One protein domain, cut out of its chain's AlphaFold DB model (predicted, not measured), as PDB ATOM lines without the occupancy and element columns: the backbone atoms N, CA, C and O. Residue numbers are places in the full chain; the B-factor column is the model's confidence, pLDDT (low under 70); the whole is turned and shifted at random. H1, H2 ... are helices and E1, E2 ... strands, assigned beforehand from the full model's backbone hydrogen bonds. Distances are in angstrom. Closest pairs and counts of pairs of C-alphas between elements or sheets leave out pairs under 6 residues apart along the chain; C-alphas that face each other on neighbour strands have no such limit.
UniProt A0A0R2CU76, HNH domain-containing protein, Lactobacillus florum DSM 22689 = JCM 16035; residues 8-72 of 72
ATOM      1  N   VAL A   8     472.356 464.274 402.248       91.50
ATOM      2  CA  VAL A   8     471.557 464.473 401.045       91.50
ATOM      3  C   VAL A   8     471.940 463.370 400.072       91.50
ATOM      4  O   VAL A   8     473.125 463.084 399.909       91.50
ATOM      5  N   ASP A   9     470.942 462.744 399.472       94.56
ATOM      6  CA  ASP A   9     471.115 461.686 398.487       94.56
ATOM      7  C   ASP A   9     470.192 461.931 397.292       94.56
ATOM      8  O   ASP A   9     469.145 462.576 397.418       94.56
ATOM      9  N   HIS A  10     470.596 461.439 396.125       96.75
ATOM     10  CA  HIS A  10     469.841 461.612 394.890       96.75
ATOM     11  C   HIS A  10     468.690 460.609 394.820       96.75
ATOM     12  O   HIS A  10     468.915 459.419 395.000       96.75
ATOM     13  N   ILE A  11     467.468 461.040 394.508       96.62
ATOM     14  CA  ILE A  11     466.305 460.150 394.344       96.62
ATOM     15  C   ILE A  11     466.547 459.179 393.178       96.62
ATOM     16  O   ILE A  11     466.361 457.972 393.323       96.62
ATOM     17  N   ILE A  12     466.994 459.707 392.037       97.44
ATOM     18  CA  ILE A  12     467.521 458.940 390.907       97.44
ATOM     19  C   ILE A  12     469.053 459.013 390.961       97.44
ATOM     20  O   ILE A  12     469.586 460.126 390.902       97.44
ATOM     21  N   PRO A  13     469.767 457.871 391.019       97.25
ATOM     22  CA  PRO A  13     471.226 457.849 391.049       97.25
ATOM     23  C   PRO A  13     471.850 458.586 389.868       97.25
ATOM     24  O   PRO A  13     471.399 458.447 388.731       97.25
ATOM     25  N   VAL A  14     472.972 459.263 390.112       96.88
ATOM     26  CA  VAL A  14     473.774 459.905 389.053       96.88
ATOM     27  C   VAL A  14     474.226 458.896 387.989       96.88
ATOM     28  O   VAL A  14     474.309 459.247 386.817       96.88
ATOM     29  N   GLU A  15     474.465 457.636 388.374       96.94
ATOM     30  CA  GLU A  15     474.775 456.544 387.438       96.94
ATOM     31  C   GLU A  15     473.635 456.272 386.439       96.94
ATOM     32  O   GLU A  15     473.896 455.881 385.308       96.94
ATOM     33  N   VAL A  16     472.378 456.488 386.843       97.38
ATOM     34  CA  VAL A  16     471.190 456.258 386.004       97.38
ATOM     35  C   VAL A  16     470.891 457.472 385.127       97.38
ATOM     36  O   VAL A  16     470.452 457.323 383.985       97.38
ATOM     37  N   ASP A  17     471.081 458.678 385.662       96.75
ATOM     38  CA  ASP A  17     470.865 459.917 384.921       96.75
ATOM     39  C   ASP A  17     471.737 461.058 385.454       96.75
ATOM     40  O   ASP A  17     471.419 461.709 386.453       96.75
ATOM     41  N   ILE A  18     472.834 461.332 384.748       96.25
ATOM     42  CA  ILE A  18     473.788 462.375 385.131       96.25
ATOM     43  C   ILE A  18     473.199 463.789 385.040       96.25
ATOM     44  O   ILE A  18     473.643 464.677 385.770       96.25
ATOM     45  N   PHE A  19     472.183 464.007 384.200       96.81
ATOM     46  CA  PHE A  19     471.564 465.324 384.040       96.81
ATOM     47  C   PHE A  19     470.753 465.732 385.274       96.81
ATOM     48  O   PHE A  19     470.558 466.917 385.508       96.81
ATOM     49  N   LEU A  20     470.353 464.771 386.114       95.69
ATOM     50  CA  LEU A  20     469.611 465.033 387.351       95.69
ATOM     51  C   LEU A  20     470.513 465.289 388.567       95.69
ATOM     52  O   LEU A  20     470.022 465.406 389.690       95.69
ATOM     53  N   LYS A  21     471.837 465.361 388.381       93.88
ATOM     54  CA  LYS A  21     472.801 465.494 389.484       93.88
ATOM     55  C   LYS A  21     472.625 466.784 390.294       93.88
ATOM     56  O   LYS A  21     472.868 466.764 391.500       93.88
ATOM     57  N   ALA A  22     472.268 467.886 389.639       93.75
ATOM     58  CA  ALA A  22     472.132 469.208 390.258       93.75
ATOM     59  C   ALA A  22     470.668 469.647 390.436       93.75
ATOM     60  O   ALA A  22     470.415 470.735 390.941       93.75
ATOM     61  N   GLU A  23     469.712 468.809 390.033       95.88
ATOM     62  CA  GLU A  23     468.291 469.115 390.149       95.88
ATOM     63  C   GLU A  23     467.853 469.007 391.611       95.88
ATOM     64  O   GLU A  23     467.869 467.920 392.189       95.88
ATOM     65  N   GLU A  24     467.430 470.120 392.215       94.19
ATOM     66  CA  GLU A  24     467.015 470.153 393.626       94.19
ATOM     67  C   GLU A  24     465.856 469.190 393.911       94.19
ATOM     68  O   GLU A  24     465.821 468.537 394.951       94.19
ATOM     69  N   ASN A  25     464.943 469.027 392.949       94.31
ATOM     70  CA  ASN A  25     463.828 468.081 393.047       94.31
ATOM     71  C   ASN A  25     464.253 466.601 392.965       94.31
ATOM     72  O   ASN A  25     463.414 465.721 393.152       94.31
ATOM     73  N   ASN A  26     465.529 466.324 392.676       96.69
ATOM     74  CA  ASN A  26     466.137 465.001 392.707       96.69
ATOM     75  C   ASN A  26     466.969 464.786 393.980       96.69
ATOM     76  O   ASN A  26     467.644 463.770 394.084       96.69
ATOM     77  N   LEU A  27     466.947 465.705 394.949       94.69
ATOM     78  CA  LEU A  27     467.683 465.592 396.206       94.69
ATOM     79  C   LEU A  27     466.720 465.362 397.371       94.69
ATOM     80  O   LEU A  27     465.702 466.037 397.502       94.69
ATOM     81  N   ALA A  28     467.059 464.428 398.256       92.19
ATOM     82  CA  ALA A  28     466.303 464.173 399.475       92.19
ATOM     83  C   ALA A  28     467.238 463.975 400.668       92.19
ATOM     84  O   ALA A  28     468.302 463.363 400.563       92.19
ATOM     85  N   THR A  29     466.831 464.466 401.838       92.31
ATOM     86  CA  THR A  29     467.523 464.127 403.085       92.31
ATOM     87  C   THR A  29     467.226 462.680 403.448       92.31
ATOM     88  O   THR A  29     466.061 462.291 403.532       92.31
ATOM     89  N   ILE A  30     468.263 461.902 403.728       90.75
ATOM     90  CA  ILE A  30     468.150 460.478 404.013       90.75
ATOM     91  C   ILE A  30     468.927 460.112 405.276       90.75
ATOM     92  O   ILE A  30     469.980 460.681 405.569       90.75
ATOM     93  N   CYS A  31     468.399 459.153 406.036       90.62
ATOM     94  CA  CYS A  31     469.083 458.594 407.194       90.62
ATOM     95  C   CYS A  31     470.139 457.557 406.767       90.62
ATOM     96  O   CYS A  31     470.026 456.948 405.707       90.62
ATOM     97  N   ARG A  32     471.143 457.278 407.607       89.19
ATOM     98  CA  ARG A  32     472.221 456.327 407.264       89.19
ATOM     99  C   ARG A  32     471.718 454.912 406.940       89.19
ATOM    100  O   ARG A  32     472.177 454.307 405.976       89.19
ATOM    101  N   SER A  33     470.798 454.367 407.739       90.62
ATOM    102  CA  SER A  33     470.224 453.032 407.495       90.62
ATOM    103  C   SER A  33     469.308 453.022 406.270       90.62
ATOM    104  O   SER A  33     469.341 452.078 405.486       90.62
ATOM    105  N   CYS A  34     468.556 454.103 406.069       91.44
ATOM    106  CA  CYS A  34     467.717 454.340 404.900       91.44
ATOM    107  C   CYS A  34     468.563 454.361 403.620       91.44
ATOM    108  O   CYS A  34     468.215 453.702 402.650       91.44
ATOM    109  N   HIS A  35     469.714 455.041 403.639       93.69
ATOM    110  CA  HIS A  35     470.648 455.076 402.515       93.69
ATOM    111  C   HIS A  35     471.151 453.672 402.169       93.69
ATOM    112  O   HIS A  35     471.157 453.290 401.009       93.69
ATOM    113  N   ALA A  36     471.495 452.849 403.166       93.06
ATOM    114  CA  ALA A  36     471.900 451.463 402.920       93.06
ATOM    115  C   ALA A  36     470.774 450.587 402.329       93.06
ATOM    116  O   ALA A  36     471.047 449.658 401.567       93.06
ATOM    117  N   LEU A  37     469.508 450.846 402.680       94.62
ATOM    118  CA  LEU A  37     468.355 450.192 402.046       94.62
ATOM    119  C   LEU A  37     468.184 450.667 400.601       94.62
ATOM    120  O   LEU A  37     468.067 449.835 399.703       94.62
ATOM    121  N   LYS A  38     468.259 451.980 400.376       95.12
ATOM    122  CA  LYS A  38     468.168 452.590 399.050       95.12
ATOM    123  C   LYS A  38     469.251 452.060 398.115       95.12
ATOM    124  O   LYS A  38     468.909 451.552 397.059       95.12
ATOM    125  N   THR A  39     470.516 452.042 398.538       95.69
ATOM    126  CA  THR A  39     471.621 451.500 397.732       95.69
ATOM    127  C   THR A  39     471.360 450.055 397.291       95.69
ATOM    128  O   THR A  39     471.578 449.719 396.131       95.69
ATOM    129  N   ARG A  40     470.859 449.189 398.186       96.00
ATOM    130  CA  ARG A  40     470.527 447.794 397.839       96.00
ATOM    131  C   ARG A  40     469.369 447.707 396.848       96.00
ATOM    132  O   ARG A  40     469.433 446.935 395.893       96.00
ATOM    133  N   TRP A  41     468.328 448.508 397.064       96.31
ATOM    134  CA  TRP A  41     467.204 448.594 396.141       96.31
ATOM    135  C   TRP A  41     467.650 449.089 394.756       96.31
ATOM    136  O   TRP A  41     467.274 448.488 393.758       96.31
ATOM    137  N   GLU A  42     468.508 450.104 394.670       97.56
ATOM    138  CA  GLU A  42     469.015 450.650 393.402       97.56
ATOM    139  C   GLU A  42     469.874 449.650 392.636       97.56
ATOM    140  O   GLU A  42     469.699 449.487 391.429       97.56
ATOM    141  N   GLN A  43     470.750 448.930 393.338       97.25
ATOM    142  CA  GLN A  43     471.529 447.843 392.747       97.25
ATOM    143  C   GLN A  43     470.607 446.765 392.162       97.25
ATOM    144  O   GLN A  43     470.843 446.271 391.060       97.25
ATOM    145  N   SER A  44     469.520 446.427 392.863       95.94
ATOM    146  CA  SER A  44     468.544 445.439 392.395       95.94
ATOM    147  C   SER A  44     467.687 445.954 391.231       95.94
ATOM    148  O   SER A  44     467.545 445.269 390.216       95.94
ATOM    149  N   TYR A  45     467.134 447.162 391.339       97.25
ATOM    150  CA  TYR A  45     466.164 447.712 390.395       97.25
ATOM    151  C   TYR A  45     466.837 448.338 389.171       97.25
ATOM    152  O   TYR A  45     466.524 447.964 388.043       97.25
ATOM    153  N   TYR A  46     467.796 449.243 389.380       97.94
ATOM    154  CA  TYR A  46     468.505 449.941 388.307       97.94
ATOM    155  C   TYR A  46     469.758 449.214 387.828       97.94
ATOM    156  O   TYR A  46     470.226 449.516 386.738       97.94
ATOM    157  N   GLY A  47     470.316 448.278 388.602       97.88
ATOM    158  CA  GLY A  47     471.603 447.665 388.259       97.88
ATOM    159  C   GLY A  47     472.790 448.612 388.455       97.88
ATOM    160  O   GLY A  47     473.781 448.504 387.740       97.88
ATOM    161  N   THR A  48     472.681 449.563 389.387       97.50
ATOM    162  CA  THR A  48     473.779 450.477 389.746       97.50
ATOM    163  C   THR A  48     474.890 449.751 390.502       97.50
ATOM    164  O   THR A  48     474.705 448.634 390.996       97.50
ATOM    165  N   GLY A  49     476.042 450.400 390.644       95.62
ATOM    166  CA  GLY A  49     477.168 449.914 391.432       95.62
ATOM    167  C   GLY A  49     478.235 449.179 390.621       95.62
ATOM    168  O   GLY A  49     478.061 448.783 389.469       95.62
ATOM    169  N   LYS A  50     479.398 448.994 391.255       92.25
ATOM    170  CA  LYS A  50     480.584 448.414 390.616       92.25
ATOM    171  C   LYS A  50     480.316 446.975 390.158       92.25
ATOM    172  O   LYS A  50     479.888 446.149 390.957       92.25
ATOM    173  N   ASN A  51     480.666 446.682 388.906       94.38
ATOM    174  CA  ASN A  51     480.479 445.391 388.225       94.38
ATOM    175  C   ASN A  51     479.020 445.014 387.904       94.38
ATOM    176  O   ASN A  51     478.795 443.924 387.382       94.38
ATOM    177  N   ASN A  52     478.049 445.893 388.165       95.44
ATOM    178  CA  ASN A  52     476.683 445.713 387.681       95.44
ATOM    179  C   ASN A  52     476.495 446.372 386.307       95.44
ATOM    180  O   ASN A  52     477.323 447.164 385.852       95.44
ATOM    181  N   GLN A  53     475.403 446.014 385.633       96.75
ATOM    182  CA  GLN A  53     474.981 446.627 384.377       96.75
ATOM    183  C   GLN A  53     473.645 447.329 384.586       96.75
ATOM    184  O   GLN A  53     472.715 446.740 385.145       96.75
ATOM    185  N   LEU A  54     473.552 448.568 384.095       97.62
ATOM    186  CA  LEU A  54     472.327 449.350 384.183       97.62
ATOM    187  C   LEU A  54     471.189 448.654 383.436       97.62
ATOM    188  O   LEU A  54     471.315 448.272 382.271       97.62
ATOM    189  N   LYS A  55     470.056 448.513 384.118       97.44
ATOM    190  CA  LYS A  55     468.842 447.907 383.579       97.44
ATOM    191  C   LYS A  55     467.986 448.984 382.905       97.44
ATOM    192  O   LYS A  55     467.853 450.080 383.456       97.44
ATOM    193  N   PRO A  56     467.336 448.693 381.763       96.19
ATOM    194  CA  PRO A  56     466.447 449.630 381.075       96.19
ATOM    195  C   PRO A  56     465.075 449.709 381.769       96.19
ATOM    196  O   PRO A  56     464.041 449.374 381.195       96.19
ATOM    197  N   VAL A  57     465.063 450.112 383.039       96.81
ATOM    198  CA  VAL A  57     463.857 450.228 383.871       96.81
ATOM    199  C   VAL A  57     463.400 451.681 383.996       96.81
ATOM    200  O   VAL A  57     464.160 452.630 383.790       96.81
ATOM    201  N   LYS A  58     462.128 451.879 384.359       96.94
ATOM    202  CA  LYS A  58     461.550 453.215 384.529       96.94
ATOM    203  C   LYS A  58     462.187 453.940 385.715       96.94
ATOM    204  O   LYS A  58     462.256 453.391 386.812       96.94
ATOM    205  N   LYS A  59     462.541 455.212 385.522       97.06
ATOM    206  CA  LYS A  59     462.955 456.122 386.598       97.06
ATOM    207  C   LYS A  59     461.781 456.399 387.545       97.06
ATOM    208  O   LYS A  59     460.737 456.894 387.116       97.06
ATOM    209  N   ILE A  60     461.955 456.093 388.824       96.25
ATOM    210  CA  ILE A  60     460.980 456.349 389.888       96.25
ATOM    211  C   ILE A  60     461.428 457.593 390.658       96.25
ATOM    212  O   ILE A  60     462.491 457.583 391.267       96.25
ATOM    213  N   LYS A  61     460.620 458.662 390.606       93.00
ATOM    214  CA  LYS A  61     460.856 459.924 391.337       93.00
ATOM    215  C   LYS A  61     460.048 460.043 392.631       93.00
ATOM    216  O   LYS A  61     460.374 460.863 393.480       93.00
ATOM    217  N   ASP A  62     458.980 459.262 392.775       94.06
ATOM    218  CA  ASP A  62     458.134 459.313 393.964       94.06
ATOM    219  C   ASP A  62     458.802 458.587 395.141       94.06
ATOM    220  O   ASP A  62     459.004 457.371 395.113       94.06
ATOM    221  N   ILE A  63     459.122 459.343 396.191       90.50
ATOM    222  CA  ILE A  63     459.802 458.838 397.389       90.50
ATOM    223  C   ILE A  63     458.940 457.803 398.122       90.50
ATOM    224  O   ILE A  63     459.478 456.850 398.685       90.50
ATOM    225  N   ASN A  64     457.611 457.937 398.101       92.19
ATOM    226  CA  ASN A  64     456.726 456.986 398.778       92.19
ATOM    227  C   ASN A  64     456.778 455.602 398.121       92.19
ATOM    228  O   ASN A  64     456.870 454.590 398.816       92.19
ATOM    229  N   THR A  65     456.818 455.563 396.790       93.88
ATOM    230  CA  THR A  65     457.025 454.340 396.010       93.88
ATOM    231  C   THR A  65     458.380 453.697 396.323       93.88
ATOM    232  O   THR A  65     458.451 452.493 396.563       93.88
ATOM    233  N   ILE A  66     459.461 454.481 396.393       92.69
ATOM    234  CA  ILE A  66     460.790 453.960 396.765       92.69
ATOM    235  C   ILE A  66     460.767 453.402 398.196       92.69
ATOM    236  O   ILE A  66     461.249 452.298 398.441       92.69
ATOM    237  N   ASN A  67     460.143 454.113 399.139       90.88
ATOM    238  CA  ASN A  67     459.977 453.659 400.522       90.88
ATOM    239  C   ASN A  67     459.214 452.335 400.625       90.88
ATOM    240  O   ASN A  67     459.533 451.522 401.492       90.88
ATOM    241  N   TYR A  68     458.224 452.113 399.759       92.62
ATOM    242  CA  TYR A  68     457.519 450.839 399.671       92.62
ATOM    243  C   TYR A  68     458.453 449.710 399.211       92.62
ATOM    244  O   TYR A  68     458.469 448.646 399.823       92.62
ATOM    245  N   PHE A  69     459.287 449.946 398.194       90.25
ATOM    246  CA  PHE A  69     460.235 448.939 397.706       90.25
ATOM    247  C   PHE A  69     461.421 448.680 398.637       90.25
ATOM    248  O   PHE A  69     461.979 447.595 398.607       90.25
ATOM    249  N   MET A  70     461.816 449.641 399.473       89.31
ATOM    250  CA  MET A  70     462.892 449.434 400.450       89.31
ATOM    251  C   MET A  70     462.487 448.542 401.632       89.31
ATOM    252  O   MET A  70     463.360 448.059 402.353       89.31
ATOM    253  N   LYS A  71     461.181 448.395 401.890       81.19
ATOM    254  CA  LYS A  71     460.632 447.648 403.034       81.19
ATOM    255  C   LYS A  71     460.240 446.205 402.697       81.19
ATOM    256  O   LYS A  71     459.987 445.447 403.629       81.19
ATOM    257  N   ASN A  72     460.161 445.870 401.410       58.75
ATOM    258  CA  ASN A  72     459.796 444.552 400.886       58.75
ATOM    259  C   ASN A  72     461.015 443.882 400.247       58.75
ATOM    260  O   ASN A  72     461.047 442.635 400.242       58.75
TER     261      ASN A  72
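This is residues 8 to 72 of the 72 residues of the protein "HNH domain-containing protein" of Lactobacillus florum DSM 22689 = JCM 16035 (UniProt A0A0R2CU76). Two helices set crosswise, the longer H1 and the shorter H2 packed on part of it, form one side of the domain, and a small hairpin of two short strands, E1 and E2, lies on the other side. Two long loops make up much of the rest: residues 11 to 26 join the two strands, and residues 46 to 62 run from the end of H1 round to the beginning of H2. The printed part has 65 residues, with two named strands and two named helices in the order E1, E2, H1, H2; the sheet, in the order E1 - E2, is antiparallel. The class is mixed, helices and strands, though under half of the residues, 30 of 65, are in named elements. The whole is compact and rounded, with a radius of gyration of the C-alphas of 11.1 A and spans of 28 by 26 by 20 A.

Strand E1 is residues 8 to 10, 7.0 A from first to last C-alpha, and begins at C-alpha 8 at (471.557, 464.473, 401.045). Strand E2 is residues 27 to 30, 9.3 A long. Helix H1 is residues 32 to 45, 19.9 A long, from C-alpha 32 at (472.221, 456.327, 407.264). Helix H2 is residues 63 to 71, 12.6 A long, and ends at C-alpha 71 at (460.632, 447.648, 403.034).

E1 and E2 form a hairpin of antiparallel neighbour strands, with 126 degrees between their directions. The C-alphas of Val 8 and Thr 29 face each other at 4.5 A. N 9 and O 28 are within hydrogen-bond range at 2.9 A, as are N 28 and O 9 at 2.9 A. The closest C-alphas of E1 and H1 are those of Asp 9 and His 35, 7.8 A apart. H1 touches H2 with residues 37 to 41 alone, and their lines are about perpendicular, at 88 degrees. The closest C-alphas of the two helices are those of Leu 37 and Met 70, 5.7 A apart. H2 is apart from both E1 and E2. In H1 every O i to N i+4 pair is within hydrogen-bond range; in H2, 4 of 5 are.

The two C-alphas farthest apart are those of Ala 22 and Asn 72, at 29.5 A. The printed part has no cut and ends at residue 72, the chain's last residue. The links from E1 to E2, with 16 residues, and from H1 to H2, with 17 residues, are long, while the link from E2 to H1, with 1 residue, is tight. The mean pLDDT of the printed part is 94.0, and 1 residue, Asn 72, is under 70.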